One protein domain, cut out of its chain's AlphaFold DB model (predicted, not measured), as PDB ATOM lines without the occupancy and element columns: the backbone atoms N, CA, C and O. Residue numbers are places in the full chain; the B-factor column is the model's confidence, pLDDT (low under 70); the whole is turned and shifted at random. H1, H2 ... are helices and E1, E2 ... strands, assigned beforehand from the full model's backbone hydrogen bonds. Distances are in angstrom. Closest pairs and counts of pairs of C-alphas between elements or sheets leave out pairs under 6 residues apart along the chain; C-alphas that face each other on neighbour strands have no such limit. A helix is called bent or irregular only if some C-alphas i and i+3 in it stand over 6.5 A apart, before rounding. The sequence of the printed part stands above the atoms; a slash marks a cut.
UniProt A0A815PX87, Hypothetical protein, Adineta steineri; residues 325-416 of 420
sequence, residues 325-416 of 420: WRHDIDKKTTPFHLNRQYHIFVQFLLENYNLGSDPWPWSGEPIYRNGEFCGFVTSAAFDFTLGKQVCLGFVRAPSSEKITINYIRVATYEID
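This is residues 325 to 416 of the 420 residues of the protein "Hypothetical protein" of Adineta steineri (UniProt A0A815PX87). A single sheet of five antiparallel strands is curled like part of a barrel and folded back on itself, with E1 and E4 facing E2 and E5 and the long, bent E3 as the hinge. Two short helices, H1 and H2, only graze it. The printed part has 92 residues, in the order H1 E1 E2 E3 E4 H2 E5; the sheet runs E1 E4 E3 E2 E5. The class is mixed, helices and strands, with under half of the residues in named elements. It is compact, with a radius of gyration of the C-alphas of 13.4 A and spans of 40 by 29 by 22 A.

H1 is residues 335 to 338, from C-alpha 335 at (186.433, 181.804, 157.988). E1, residues 343 to 349, is 18.8 A long. E2 is residues 366 to 369. E3, residues 372 to 383, is 26.8 A long and bends by 72 degrees at residue 378. E4, residues 388 to 396, is 24.3 A long and bends by 50 degrees at residue 393. H2 is residues 405 to 409. E5, residues 413 to 415, ends at C-alpha 415 at (166.655, 192.036, 169.435).

E1 to E4 form a Greek key, a meander E2 E3 E4 with E1 the antiparallel neighbour of E4: N 346 and O 393 are 2.9 A apart. Hairpin E3 and E4 has N 392 and O 379 at 2.7 A, hairpin E2 and E3 N 367 and O 375 at 2.8 A. E2 and E5 have N 368 and O 414 at 2.8 A. H2's O i to N i+4 pair is within hydrogen-bond range; H1 is too short for one.

The C-alphas farthest apart, of Gly 356 and Ser 400, are 40.3 A apart. The printed part has no cut. The link E1 to E2 is long, 16 residues. Residues 336 to 343 and 398 to 402 have pLDDT under 70.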
ATOM      1  N   TRP A 325     175.781 183.310 151.884       77.94
ATOM      2  CA  TRP A 325     176.537 184.432 151.338       77.94
ATOM      3  C   TRP A 325     175.628 185.662 151.154       77.94
ATOM      4  O   TRP A 325     174.427 185.504 150.901       77.94
ATOM      5  N   ARG A 326     176.187 186.870 151.322       73.25
ATOM      6  CA  ARG A 326     175.533 188.196 151.409       73.25
ATOM      7  C   ARG A 326     174.799 188.482 152.714       73.25
ATOM      8  O   ARG A 326     174.827 189.621 153.168       73.25
ATOM      9  N   HIS A 327     174.077 187.505 153.242       77.62
ATOM     10  CA  HIS A 327     173.245 187.709 154.424       77.62
ATOM     11  C   HIS A 327     174.053 187.461 155.688       77.62
ATOM     12  O   HIS A 327     174.205 188.357 156.508       77.62
ATOM     13  N   ASP A 328     174.612 186.258 155.797       85.31
ATOM     14  CA  ASP A 328     175.348 185.803 156.969       85.31
ATOM     15  C   ASP A 328     176.861 185.930 156.778       85.31
ATOM     16  O   ASP A 328     177.569 186.123 157.749       85.31
ATOM     17  N   ILE A 329     177.384 185.837 155.554       85.25
ATOM     18  CA  ILE A 329     178.828 185.960 155.292       85.25
ATOM     19  C   ILE A 329     179.100 186.861 154.091       85.25
ATOM     20  O   ILE A 329     178.344 186.881 153.117       85.25
ATOM     21  N   ASP A 330     180.196 187.606 154.161       81.81
ATOM     22  CA  ASP A 330     180.623 188.564 153.145       81.81
ATOM     23  C   ASP A 330     182.152 188.750 153.160       81.81
ATOM     24  O   ASP A 330     182.870 188.084 153.905       81.81
ATOM     25  N   LYS A 331     182.654 189.719 152.386       80.12
ATOM     26  CA  LYS A 331     184.081 190.082 152.354       80.12
ATOM     27  C   LYS A 331     184.674 190.504 153.702       80.12
ATOM     28  O   LYS A 331     185.890 190.517 153.834       80.12
ATOM     29  N   LYS A 332     183.863 190.954 154.663       77.69
ATOM     30  CA  LYS A 332     184.341 191.369 155.993       77.69
ATOM     31  C   LYS A 332     184.365 190.195 156.963       77.69
ATOM     32  O   LYS A 332     185.001 190.252 158.015       77.69
ATOM     33  N   THR A 333     183.645 189.137 156.624       77.56
ATOM     34  CA  THR A 333     183.577 187.917 157.401       77.56
ATOM     35  C   THR A 333     184.710 187.008 156.954       77.56
ATOM     36  O   THR A 333     184.798 186.680 155.779       77.56
ATOM     37  N   THR A 334     185.597 186.611 157.862       78.81
ATOM     38  CA  THR A 334     186.651 185.633 157.584       78.81
ATOM     39  C   THR A 334     186.185 184.250 158.042       78.81
ATOM     40  O   THR A 334     185.362 184.161 158.961       78.81
ATOM     41  N   PRO A 335     186.714 183.150 157.482       73.88
ATOM     42  CA  PRO A 335     186.433 181.804 157.988       73.88
ATOM     43  C   PRO A 335     186.742 181.651 159.485       73.88
ATOM     44  O   PRO A 335     186.083 180.891 160.194       73.88
ATOM     45  N   PHE A 336     187.696 182.430 160.005       69.06
ATOM     46  CA  PHE A 336     188.022 182.458 161.430       69.06
ATOM     47  C   PHE A 336     186.883 183.013 162.302       69.06
ATOM     48  O   PHE A 336     186.723 182.561 163.438       69.06
ATOM     49  N   HIS A 337     186.048 183.919 161.778       68.38
ATOM     50  CA  HIS A 337     184.848 184.397 162.476       68.38
ATOM     51  C   HIS A 337     183.778 183.306 162.642       68.38
ATOM     52  O   HIS A 337     182.930 183.425 163.523       68.38
ATOM     53  N   LEU A 338     183.803 182.239 161.831       64.62
ATOM     54  CA  LEU A 338     182.738 181.231 161.795       64.62
ATOM     55  C   LEU A 338     182.879 180.097 162.812       64.62
ATOM     56  O   LEU A 338     181.996 179.242 162.863       64.62
ATOM     57  N   ASN A 339     183.929 180.066 163.645       56.28
ATOM     58  CA  ASN A 339     183.947 179.126 164.774       56.28
ATOM     59  C   ASN A 339     184.981 179.374 165.896       56.28
ATOM     60  O   ASN A 339     185.235 178.431 166.648       56.28
ATOM     61  N   ARG A 340     185.603 180.564 166.071       51.94
ATOM     62  CA  ARG A 340     186.477 180.826 167.251       51.94
ATOM     63  C   ARG A 340     186.566 182.277 167.776       51.94
ATOM     64  O   ARG A 340     186.680 183.256 167.052       51.94
ATOM     65  N   GLN A 341     186.683 182.312 169.110       53.31
ATOM     66  CA  GLN A 341     187.218 183.305 170.057       53.31
ATOM     67  C   GLN A 341     186.608 184.712 170.110       53.31
ATOM     68  O   GLN A 341     186.267 185.094 171.210       53.31
ATOM     69  N   TYR A 342     186.412 185.478 169.041       56.75
ATOM     70  CA  TYR A 342     185.981 186.894 169.201       56.75
ATOM     71  C   TYR A 342     184.622 187.220 168.576       56.75
ATOM     72  O   TYR A 342     184.034 188.256 168.873       56.75
ATOM     73  N   HIS A 343     184.119 186.314 167.737       66.06
ATOM     74  CA  HIS A 343     182.826 186.396 167.071       66.06
ATOM     75  C   HIS A 343     182.219 184.992 167.062       66.06
ATOM     76  O   HIS A 343     182.905 184.035 166.704       66.06
ATOM     77  N   ILE A 344     180.962 184.852 167.485       76.62
ATOM     78  CA  ILE A 344     180.229 183.584 167.375       76.62
ATOM     79  C   ILE A 344     178.910 183.840 166.662       76.62
ATOM     80  O   ILE A 344     178.190 184.785 166.985       76.62
ATOM     81  N   PHE A 345     178.614 182.984 165.688       85.62
ATOM     82  CA  PHE A 345     177.331 182.955 165.006       85.62
ATOM     83  C   PHE A 345     176.314 182.203 165.867       85.62
ATOM     84  O   PHE A 345     176.536 181.047 166.234       85.62
ATOM     85  N   VAL A 346     175.226 182.878 166.233       88.00
ATOM     86  CA  VAL A 346     174.233 182.391 167.194       88.00
ATOM     87  C   VAL A 346     172.857 182.361 166.540       88.00
ATOM     88  O   VAL A 346     172.504 183.242 165.756       88.00
ATOM     89  N   GLN A 347     172.080 181.338 166.891       92.00
ATOM     90  CA  GLN A 347     170.655 181.268 166.606       92.00
ATOM     91  C   GLN A 347     169.873 181.723 167.840       92.00
ATOM     92  O   GLN A 347     170.030 181.164 168.925       92.00
ATOM     93  N   PHE A 348     169.029 182.730 167.660       92.06
ATOM     94  CA  PHE A 348     168.155 183.300 168.674       92.06
ATOM     95  C   PHE A 348     166.729 182.820 168.457       92.06
ATOM     96  O   PHE A 348     166.192 182.914 167.352       92.06
ATOM     97  N   LEU A 349     166.117 182.339 169.532       92.50
ATOM     98  CA  LEU A 349     164.706 181.992 169.588       92.50
ATOM     99  C   LEU A 349     163.963 183.148 170.255       92.50
ATOM    100  O   LEU A 349     164.258 183.473 171.404       92.50
ATOM    101  N   LEU A 350     163.034 183.786 169.547       90.81
ATOM    102  CA  LEU A 350     162.285 184.902 170.116       90.81
ATOM    103  C   LEU A 350     161.146 184.381 170.998       90.81
ATOM    104  O   LEU A 350     160.203 183.762 170.508       90.81
ATOM    105  N   GLU A 351     161.247 184.633 172.303       88.06
ATOM    106  CA  GLU A 351     160.260 184.194 173.301       88.06
ATOM    107  C   GLU A 351     159.050 185.140 173.395       88.06
ATOM    108  O   GLU A 351     157.917 184.679 173.496       88.06
ATOM    109  N   ASN A 352     159.272 186.455 173.293       84.50
ATOM    110  CA  ASN A 352     158.236 187.490 173.426       84.50
ATOM    111  C   ASN A 352     157.810 188.069 172.064       84.50
ATOM    112  O   ASN A 352     157.690 189.280 171.930       84.50
ATOM    113  N   TYR A 353     157.643 187.220 171.046       85.25
ATOM    114  CA  TYR A 353     157.284 187.646 169.689       85.25
ATOM    115  C   TYR A 353     155.879 187.181 169.303       85.25
ATOM    116  O   TYR A 353     155.588 185.981 169.294       85.25
ATOM    117  N   ASN A 354     155.011 188.122 168.943       82.00
ATOM    118  CA  ASN A 354     153.651 187.869 168.498       82.00
ATOM    119  C   ASN A 354     153.530 188.010 166.976       82.00
ATOM    120  O   ASN A 354     153.525 189.106 166.426       82.00
ATOM    121  N   LEU A 355     153.315 186.878 166.301       76.38
ATOM    122  CA  LEU A 355     153.225 186.799 164.840       76.38
ATOM    123  C   LEU A 355     152.156 187.698 164.196       76.38
ATOM    124  O   LEU A 355     152.241 187.978 163.004       76.38
ATOM    125  N   GLY A 356     151.097 188.035 164.937       70.94
ATOM    126  CA  GLY A 356     149.957 188.789 164.413       70.94
ATOM    127  C   GLY A 356     150.078 190.301 164.580       70.94
ATOM    128  O   GLY A 356     149.376 191.031 163.884       70.94
ATOM    129  N   SER A 357     150.929 190.766 165.496       77.50
ATOM    130  CA  SER A 357     151.098 192.190 165.809       77.50
ATOM    131  C   SER A 357     152.495 192.708 165.519       77.50
ATOM    132  O   SER A 357     152.642 193.878 165.167       77.50
ATOM    133  N   ASP A 358     153.509 191.863 165.675       78.56
ATOM    134  CA  ASP A 358     154.893 192.305 165.658       78.56
ATOM    135  C   ASP A 358     155.437 192.280 164.223       78.56
ATOM    136  O   ASP A 358     155.128 191.367 163.447       78.56
ATOM    137  N   PRO A 359     156.263 193.267 163.839       80.12
ATOM    138  CA  PRO A 359     156.879 193.292 162.521       80.12
ATOM    139  C   PRO A 359     157.775 192.067 162.314       80.12
ATOM    140  O   PRO A 359     158.399 191.553 163.242       80.12
ATOM    141  N   TRP A 360     157.843 191.569 161.082       78.88
ATOM    142  CA  TRP A 360     158.712 190.441 160.753       78.88
ATOM    143  C   TRP A 360     160.181 190.890 160.712       78.88
ATOM    144  O   TRP A 360     160.496 191.755 159.893       78.88
ATOM    145  N   PRO A 361     161.090 190.299 161.514       83.69
ATOM    146  CA  PRO A 361     162.510 190.602 161.403       83.69
ATOM    147  C   PRO A 361     163.048 190.036 160.088       83.69
ATOM    148  O   PRO A 361     162.799 188.879 159.735       83.69
ATOM    149  N   TRP A 362     163.791 190.842 159.343       78.44
ATOM    150  CA  TRP A 362     164.337 190.469 158.041       78.44
ATOM    151  C   TRP A 362     165.850 190.301 158.090       78.44
ATOM    152  O   TRP A 362     166.353 189.254 157.657       78.44
ATOM    153  N   SER A 363     166.536 191.344 158.558       83.62
ATOM    154  CA  SER A 363     167.988 191.501 158.686       83.62
ATOM    155  C   SER A 363     168.294 192.962 159.042       83.62
ATOM    156  O   SER A 363     167.693 193.878 158.480       83.62
ATOM    157  N   GLY A 364     169.317 193.180 159.872       84.56
ATOM    158  CA  GLY A 364     169.824 194.501 160.246       84.56
ATOM    159  C   GLY A 364     169.322 194.995 161.600       84.56
ATOM    160  O   GLY A 364     169.762 196.047 162.053       84.56
ATOM    161  N   GLU A 365     168.457 194.231 162.263       89.25
ATOM    162  CA  GLU A 365     167.978 194.515 163.613       89.25
ATOM    163  C   GLU A 365     169.149 194.434 164.613       89.25
ATOM    164  O   GLU A 365     169.903 193.449 164.586       89.25
ATOM    165  N   PRO A 366     169.358 195.444 165.477       91.88
ATOM    166  CA  PRO A 366     170.442 195.415 166.446       91.88
ATOM    167  C   PRO A 366     170.182 194.381 167.546       91.88
ATOM    168  O   PRO A 366     169.068 194.209 168.040       91.88
ATOM    169  N   ILE A 367     171.252 193.684 167.923       92.94
ATOM    170  CA  ILE A 367     171.279 192.678 168.982       92.94
ATOM    171  C   ILE A 367     171.964 193.297 170.195       92.94
ATOM    172  O   ILE A 367     173.124 193.717 170.121       92.94
ATOM    173  N   TYR A 368     171.275 193.281 171.326       92.19
ATOM    174  CA  TYR A 368     171.777 193.732 172.613       92.19
ATOM    175  C   TYR A 368     172.025 192.538 173.528       92.19
ATOM    176  O   TYR A 368     171.218 191.611 173.593       92.19
ATOM    177  N   ARG A 369     173.144 192.564 174.249       91.31
ATOM    178  CA  ARG A 369     173.500 191.603 175.293       91.31
ATOM    179  C   ARG A 369     173.641 192.362 176.605       91.31
ATOM    180  O   ARG A 369     174.502 193.226 176.713       91.31
ATOM    181  N   ASN A 370     172.827 192.029 177.605       91.62
ATOM    182  CA  ASN A 370     172.769 192.742 178.889       91.62
ATOM    183  C   ASN A 370     172.602 194.274 178.725       91.62
ATOM    184  O   ASN A 370     173.195 195.044 179.475       91.62
ATOM    185  N   GLY A 371     171.835 194.711 177.719       89.62
ATOM    186  CA  GLY A 371     171.615 196.127 177.395       89.62
ATOM    187  C   GLY A 371     172.697 196.786 176.526       89.62
ATOM    188  O   GLY A 371     172.497 197.905 176.061       89.62
ATOM    189  N   GLU A 372     173.815 196.112 176.245       90.19
ATOM    190  CA  GLU A 372     174.881 196.644 175.388       90.19
ATOM    191  C   GLU A 372     174.790 196.101 173.962       90.19
ATOM    192  O   GLU A 372     174.590 194.904 173.746       90.19
ATOM    193  N   PHE A 373     174.972 196.973 172.969       90.56
ATOM    194  CA  PHE A 373     174.990 196.577 171.563       90.56
ATOM    195  C   PHE A 373     176.128 195.583 171.292       90.56
ATOM    196  O   PHE A 373     177.293 195.856 171.580       90.56
ATOM    197  N   CYS A 374     175.799 194.439 170.691       88.88
ATOM    198  CA  CYS A 374     176.752 193.357 170.450       88.88
ATOM    199  C   CYS A 374     176.718 192.795 169.022       88.88
ATOM    200  O   CYS A 374     177.512 191.910 168.705       88.88
ATOM    201  N   GLY A 375     175.847 193.290 168.139       89.50
ATOM    202  CA  GLY A 375     175.803 192.843 166.750       89.50
ATOM    203  C   GLY A 375     174.496 193.163 166.042       89.50
ATOM    204  O   GLY A 375     173.672 193.916 166.545       89.50
ATOM    205  N   PHE A 376     174.312 192.566 164.868       90.56
ATOM    206  CA  PHE A 376     173.097 192.697 164.067       90.56
ATOM    207  C   PHE A 376     172.583 191.319 163.651       90.56
ATOM    208  O   PHE A 376     173.370 190.389 163.437       90.56
ATOM    209  N   VAL A 377     171.268 191.212 163.488       91.38
ATOM    210  CA  VAL A 377     170.616 190.065 162.857       91.38
ATOM    211  C   VAL A 377     170.990 190.023 161.377       91.38
ATOM    212  O   VAL A 377     170.867 191.005 160.645       91.38
ATOM    213  N   THR A 378     171.438 188.868 160.909       90.12
ATOM    214  CA  THR A 378     171.821 188.639 159.511       90.12
ATOM    215  C   THR A 378     170.694 187.998 158.709       90.12
ATOM    216  O   THR A 378     170.482 188.315 157.539       90.12
ATOM    217  N   SER A 379     169.947 187.097 159.344       90.12
ATOM    218  CA  SER A 379     168.865 186.337 158.726       90.12
ATOM    219  C   SER A 379     167.791 186.023 159.753       90.12
ATOM    220  O   SER A 379     168.105 185.742 160.900       90.12
ATOM    221  N   ALA A 380     166.529 185.970 159.339       89.06
ATOM    222  CA  ALA A 380     165.443 185.602 160.239       89.06
ATOM    223  C   ALA A 380     164.295 184.906 159.509       89.06
ATOM    224  O   ALA A 380     163.939 185.281 158.393       89.06
ATOM    225  N   ALA A 381     163.718 183.880 160.122       86.75
ATOM    226  CA  ALA A 381     162.569 183.156 159.600       86.75
ATOM    227  C   ALA A 381     161.730 182.572 160.736       86.75
ATOM    228  O   ALA A 381     162.227 182.351 161.837       86.75
ATOM    229  N   PHE A 382     160.471 182.261 160.446       84.31
ATOM    230  CA  PHE A 382     159.654 181.480 161.361       84.31
ATOM    231  C   PHE A 382     159.997 179.997 161.238       84.31
ATOM    232  O   PHE A 382     159.887 179.420 160.152       84.31
ATOM    233  N   ASP A 383     160.398 179.393 162.352       86.69
ATOM    234  CA  ASP A 383     160.623 177.958 162.468       86.69
ATOM    235  C   ASP A 383     159.283 177.284 162.770       86.69
ATOM    236  O   ASP A 383     158.706 177.422 163.854       86.69
ATOM    237  N   PHE A 384     158.765 176.545 161.791       85.00
ATOM    238  CA  PHE A 384     157.481 175.859 161.922       85.00
ATOM    239  C   PHE A 384     157.573 174.580 162.770       85.00
ATOM    240  O   PHE A 384     156.532 174.072 163.183       85.00
ATOM    241  N   THR A 385     158.776 174.051 163.028       86.62
ATOM    242  CA  THR A 385     158.985 172.936 163.967       86.62
ATOM    243  C   THR A 385     158.896 173.426 165.410       86.62
ATOM    244  O   THR A 385     158.235 172.789 166.226       86.62
ATOM    245  N   LEU A 386     159.539 174.554 165.724       87.00
ATOM    246  CA  LEU A 386     159.519 175.160 167.059       87.00
ATOM    247  C   LEU A 386     158.272 176.017 167.306       87.00
ATOM    248  O   LEU A 386     157.936 176.291 168.457       87.00
ATOM    249  N   GLY A 387     157.587 176.443 166.242       86.31
ATOM    250  CA  GLY A 387     156.439 177.343 166.322       86.31
ATOM    251  C   GLY A 387     156.820 178.753 166.773       86.31
ATOM    252  O   GLY A 387     155.998 179.430 167.388       86.31
ATOM    253  N   LYS A 388     158.056 179.184 166.502       89.81
ATOM    254  CA  LYS A 388     158.620 180.451 166.985       89.81
ATOM    255  C   LYS A 388     159.400 181.173 165.894       89.81
ATOM    256  O   LYS A 388     159.918 180.556 164.962       89.81
ATOM    257  N   GLN A 389     159.508 182.490 166.039       89.44
ATOM    258  CA  GLN A 389     160.385 183.296 165.199       89.44
ATOM    259  C   GLN A 389     161.842 183.060 165.601       89.44
ATOM    260  O   GLN A 389     162.183 183.066 166.787       89.44
ATOM    261  N   VAL A 390     162.695 182.846 164.603       92.62
ATOM    262  CA  VAL A 390     164.115 182.555 164.776       92.62
ATOM    263  C   VAL A 390     164.948 183.577 164.015       92.62
ATOM    264  O   VAL A 390     164.697 183.845 162.840       92.62
ATOM    265  N   CYS A 391     165.977 184.102 164.673       92.75
ATOM    266  CA  CYS A 391     166.953 185.016 164.089       92.75
ATOM    267  C   CYS A 391     168.354 184.400 164.156       92.75
ATOM    268  O   CYS A 391     168.695 183.699 165.102       92.75
ATOM    269  N   LEU A 392     169.181 184.672 163.157       93.00
ATOM    270  CA  LEU A 392     170.606 184.370 163.136       93.00
ATOM    271  C   LEU A 392     171.381 185.683 163.175       93.00
ATOM    272  O   LEU A 392     170.941 186.678 162.598       93.00
ATOM    273  N   GLY A 393     172.539 185.687 163.821       90.56
ATOM    274  CA  GLY A 393     173.423 186.846 163.824       90.56
ATOM    275  C   GLY A 393     174.735 186.575 164.543       90.56
ATOM    276  O   GLY A 393     174.884 185.578 165.253       90.56
ATOM    277  N   PHE A 394     175.701 187.472 164.361       88.25
ATOM    278  CA  PHE A 394     176.959 187.412 165.100       88.25
ATOM    279  C   PHE A 394     176.862 188.181 166.406       88.25
ATOM    280  O   PHE A 394     176.480 189.350 166.409       88.25
ATOM    281  N   VAL A 395     177.316 187.549 167.483       87.75
ATOM    282  CA  VAL A 395     177.586 188.210 168.762       87.75
ATOM    283  C   VAL A 395     179.064 188.571 168.824       87.75
ATOM    284  O   VAL A 395     179.927 187.716 168.592       87.75
ATOM    285  N   ARG A 396     179.348 189.836 169.142       83.81
ATOM    286  CA  ARG A 396     180.690 190.402 169.312       83.81
ATOM    287  C   ARG A 396     180.942 190.730 170.779       83.81
ATOM    288  O   ARG A 396     180.046 191.217 171.463       83.81
ATOM    289  N   ALA A 397     182.160 190.475 171.248       75.88
ATOM    290  CA  ALA A 397     182.595 190.921 172.567       75.88
ATOM    291  C   ALA A 397     183.073 192.392 172.504       75.88
ATOM    292  O   ALA A 397     183.724 192.761 171.523       75.88
ATOM    293  N   PRO A 398     182.788 193.226 173.524       69.12
ATOM    294  CA  PRO A 398     183.259 194.617 173.587       69.12
ATOM    295  C   PRO A 398     184.785 194.749 173.712       69.12
ATOM    296  O   PRO A 398     185.375 195.715 173.233       69.12
ATOM    297  N   SER A 399     185.431 193.774 174.351       63.94
ATOM    298  CA  SER A 399     186.883 193.654 174.475       63.94
ATOM    299  C   SER A 399     187.369 192.481 173.623       63.94
ATOM    300  O   SER A 399     186.599 191.575 173.306       63.94
ATOM    301  N   SER A 400     188.656 192.452 173.274       60.97
ATOM    302  CA  SER A 400     189.332 191.306 172.639       60.97
ATOM    303  C   SER A 400     189.409 190.078 173.570       60.97
ATOM    304  O   SER A 400     190.439 189.411 173.655       60.97
ATOM    305  N   GLU A 401     188.350 189.804 174.327       64.50
ATOM    306  CA  GLU A 401     188.156 188.650 175.184       64.50
ATOM    307  C   GLU A 401     187.514 187.507 174.414       64.50
ATOM    308  O   GLU A 401     186.703 187.682 173.502       64.50
ATOM    309  N   LYS A 402     187.876 186.291 174.817       69.50
ATOM    310  CA  LYS A 402     187.386 185.091 174.160       69.50
ATOM    311  C   LYS A 402     185.924 184.839 174.541       69.50
ATOM    312  O   LYS A 402     185.637 184.491 175.683       69.50
ATOM    313  N   ILE A 403     185.018 184.915 173.573       75.44
ATOM    314  CA  ILE A 403     183.638 184.447 173.672       75.44
ATOM    315  C   ILE A 403     183.661 182.937 173.931       75.44
ATOM    316  O   ILE A 403     184.059 182.132 173.085       75.44
ATOM    317  N   THR A 404     183.233 182.554 175.129       80.12
ATOM    318  CA  THR A 404     183.019 181.158 175.523       80.12
ATOM    319  C   THR A 404     181.542 180.786 175.398       80.12
ATOM    320  O   THR A 404     180.668 181.649 175.335       80.12
ATOM    321  N   ILE A 405     181.226 179.489 175.437       80.44
ATOM    322  CA  ILE A 405     179.826 179.033 175.506       80.44
ATOM    323  C   ILE A 405     179.118 179.637 176.732       80.44
ATOM    324  O   ILE A 405     177.961 180.038 176.638       80.44
ATOM    325  N   ASN A 406     179.813 179.768 177.866       83.19
ATOM    326  CA  ASN A 406     179.254 180.395 179.067       83.19
ATOM    327  C   ASN A 406     178.985 181.891 178.869       83.19
ATOM    328  O   ASN A 406     177.958 182.379 179.330       83.19
ATOM    329  N   TYR A 407     179.846 182.602 178.133       84.31
ATOM    330  CA  TYR A 407     179.609 184.005 177.780       84.31
ATOM    331  C   TYR A 407     178.274 184.190 177.046       84.31
ATOM    332  O   TYR A 407     177.567 185.166 177.296       84.31
ATOM    333  N   ILE A 408     177.918 183.235 176.181       85.31
ATOM    334  CA  ILE A 408     176.648 183.245 175.453       85.31
ATOM    335  C   ILE A 408     175.488 182.814 176.354       85.31
ATOM    336  O   ILE A 408     174.432 183.423 176.329       85.31
ATOM    337  N   ARG A 409     175.644 181.771 177.173       85.50
ATOM    338  CA  ARG A 409     174.506 181.198 177.919       85.50
ATOM    339  C   ARG A 409     174.087 181.996 179.157       85.50
ATOM    340  O   ARG A 409     172.943 181.869 179.572       85.50
ATOM    341  N   VAL A 410     174.988 182.775 179.761       86.31
ATOM    342  CA  VAL A 410     174.753 183.486 181.040       86.31
ATOM    343  C   VAL A 410     174.394 184.963 180.804       86.31
ATOM    344  O   VAL A 410     174.763 185.840 181.578       86.31
ATOM    345  N   ALA A 411     173.711 185.272 179.703       87.50
ATOM    346  CA  ALA A 411     173.355 186.640 179.338       87.50
ATOM    347  C   ALA A 411     171.891 186.755 178.922       87.50
ATOM    348  O   ALA A 411     171.290 185.786 178.457       87.50
ATOM    349  N   THR A 412     171.341 187.955 179.064       91.44
ATOM    350  CA  THR A 412     170.047 188.314 178.487       91.44
ATOM    351  C   THR A 412     170.276 188.942 177.122       91.44
ATOM    352  O   THR A 412     171.167 189.780 176.958       91.44
ATOM    353  N   TYR A 413     169.484 188.522 176.138       93.38
ATOM    354  CA  TYR A 413     169.547 189.048 174.781       93.38
ATOM    355  C   TYR A 413     168.240 189.718 174.407       93.38
ATOM    356  O   TYR A 413     167.166 189.179 174.670       93.38
ATOM    357  N   GLU A 414     168.361 190.858 173.743       92.94
ATOM    358  CA  GLU A 414     167.245 191.604 173.180       92.94
ATOM    359  C   GLU A 414     167.556 191.887 171.713       92.94
ATOM    360  O   GLU A 414     168.682 192.239 171.359       92.94
ATOM    361  N   ILE A 415     166.568 191.679 170.848       92.31
ATOM    362  CA  ILE A 415     166.655 192.036 169.435       92.31
ATOM    363  C   ILE A 415     165.641 193.140 169.224       92.31
ATOM    364  O   ILE A 415     164.445 192.920 169.419       92.31
ATOM    365  N   ASP A 416     166.129 194.315 168.855       89.62
ATOM    366  CA  ASP A 416     165.264 195.456 168.616       89.62
ATOM    367  C   ASP A 416     164.709 195.390 167.191       89.62
ATOM    368  O   ASP A 416     165.382 195.706 166.210       89.62
TER     369      ASP A 416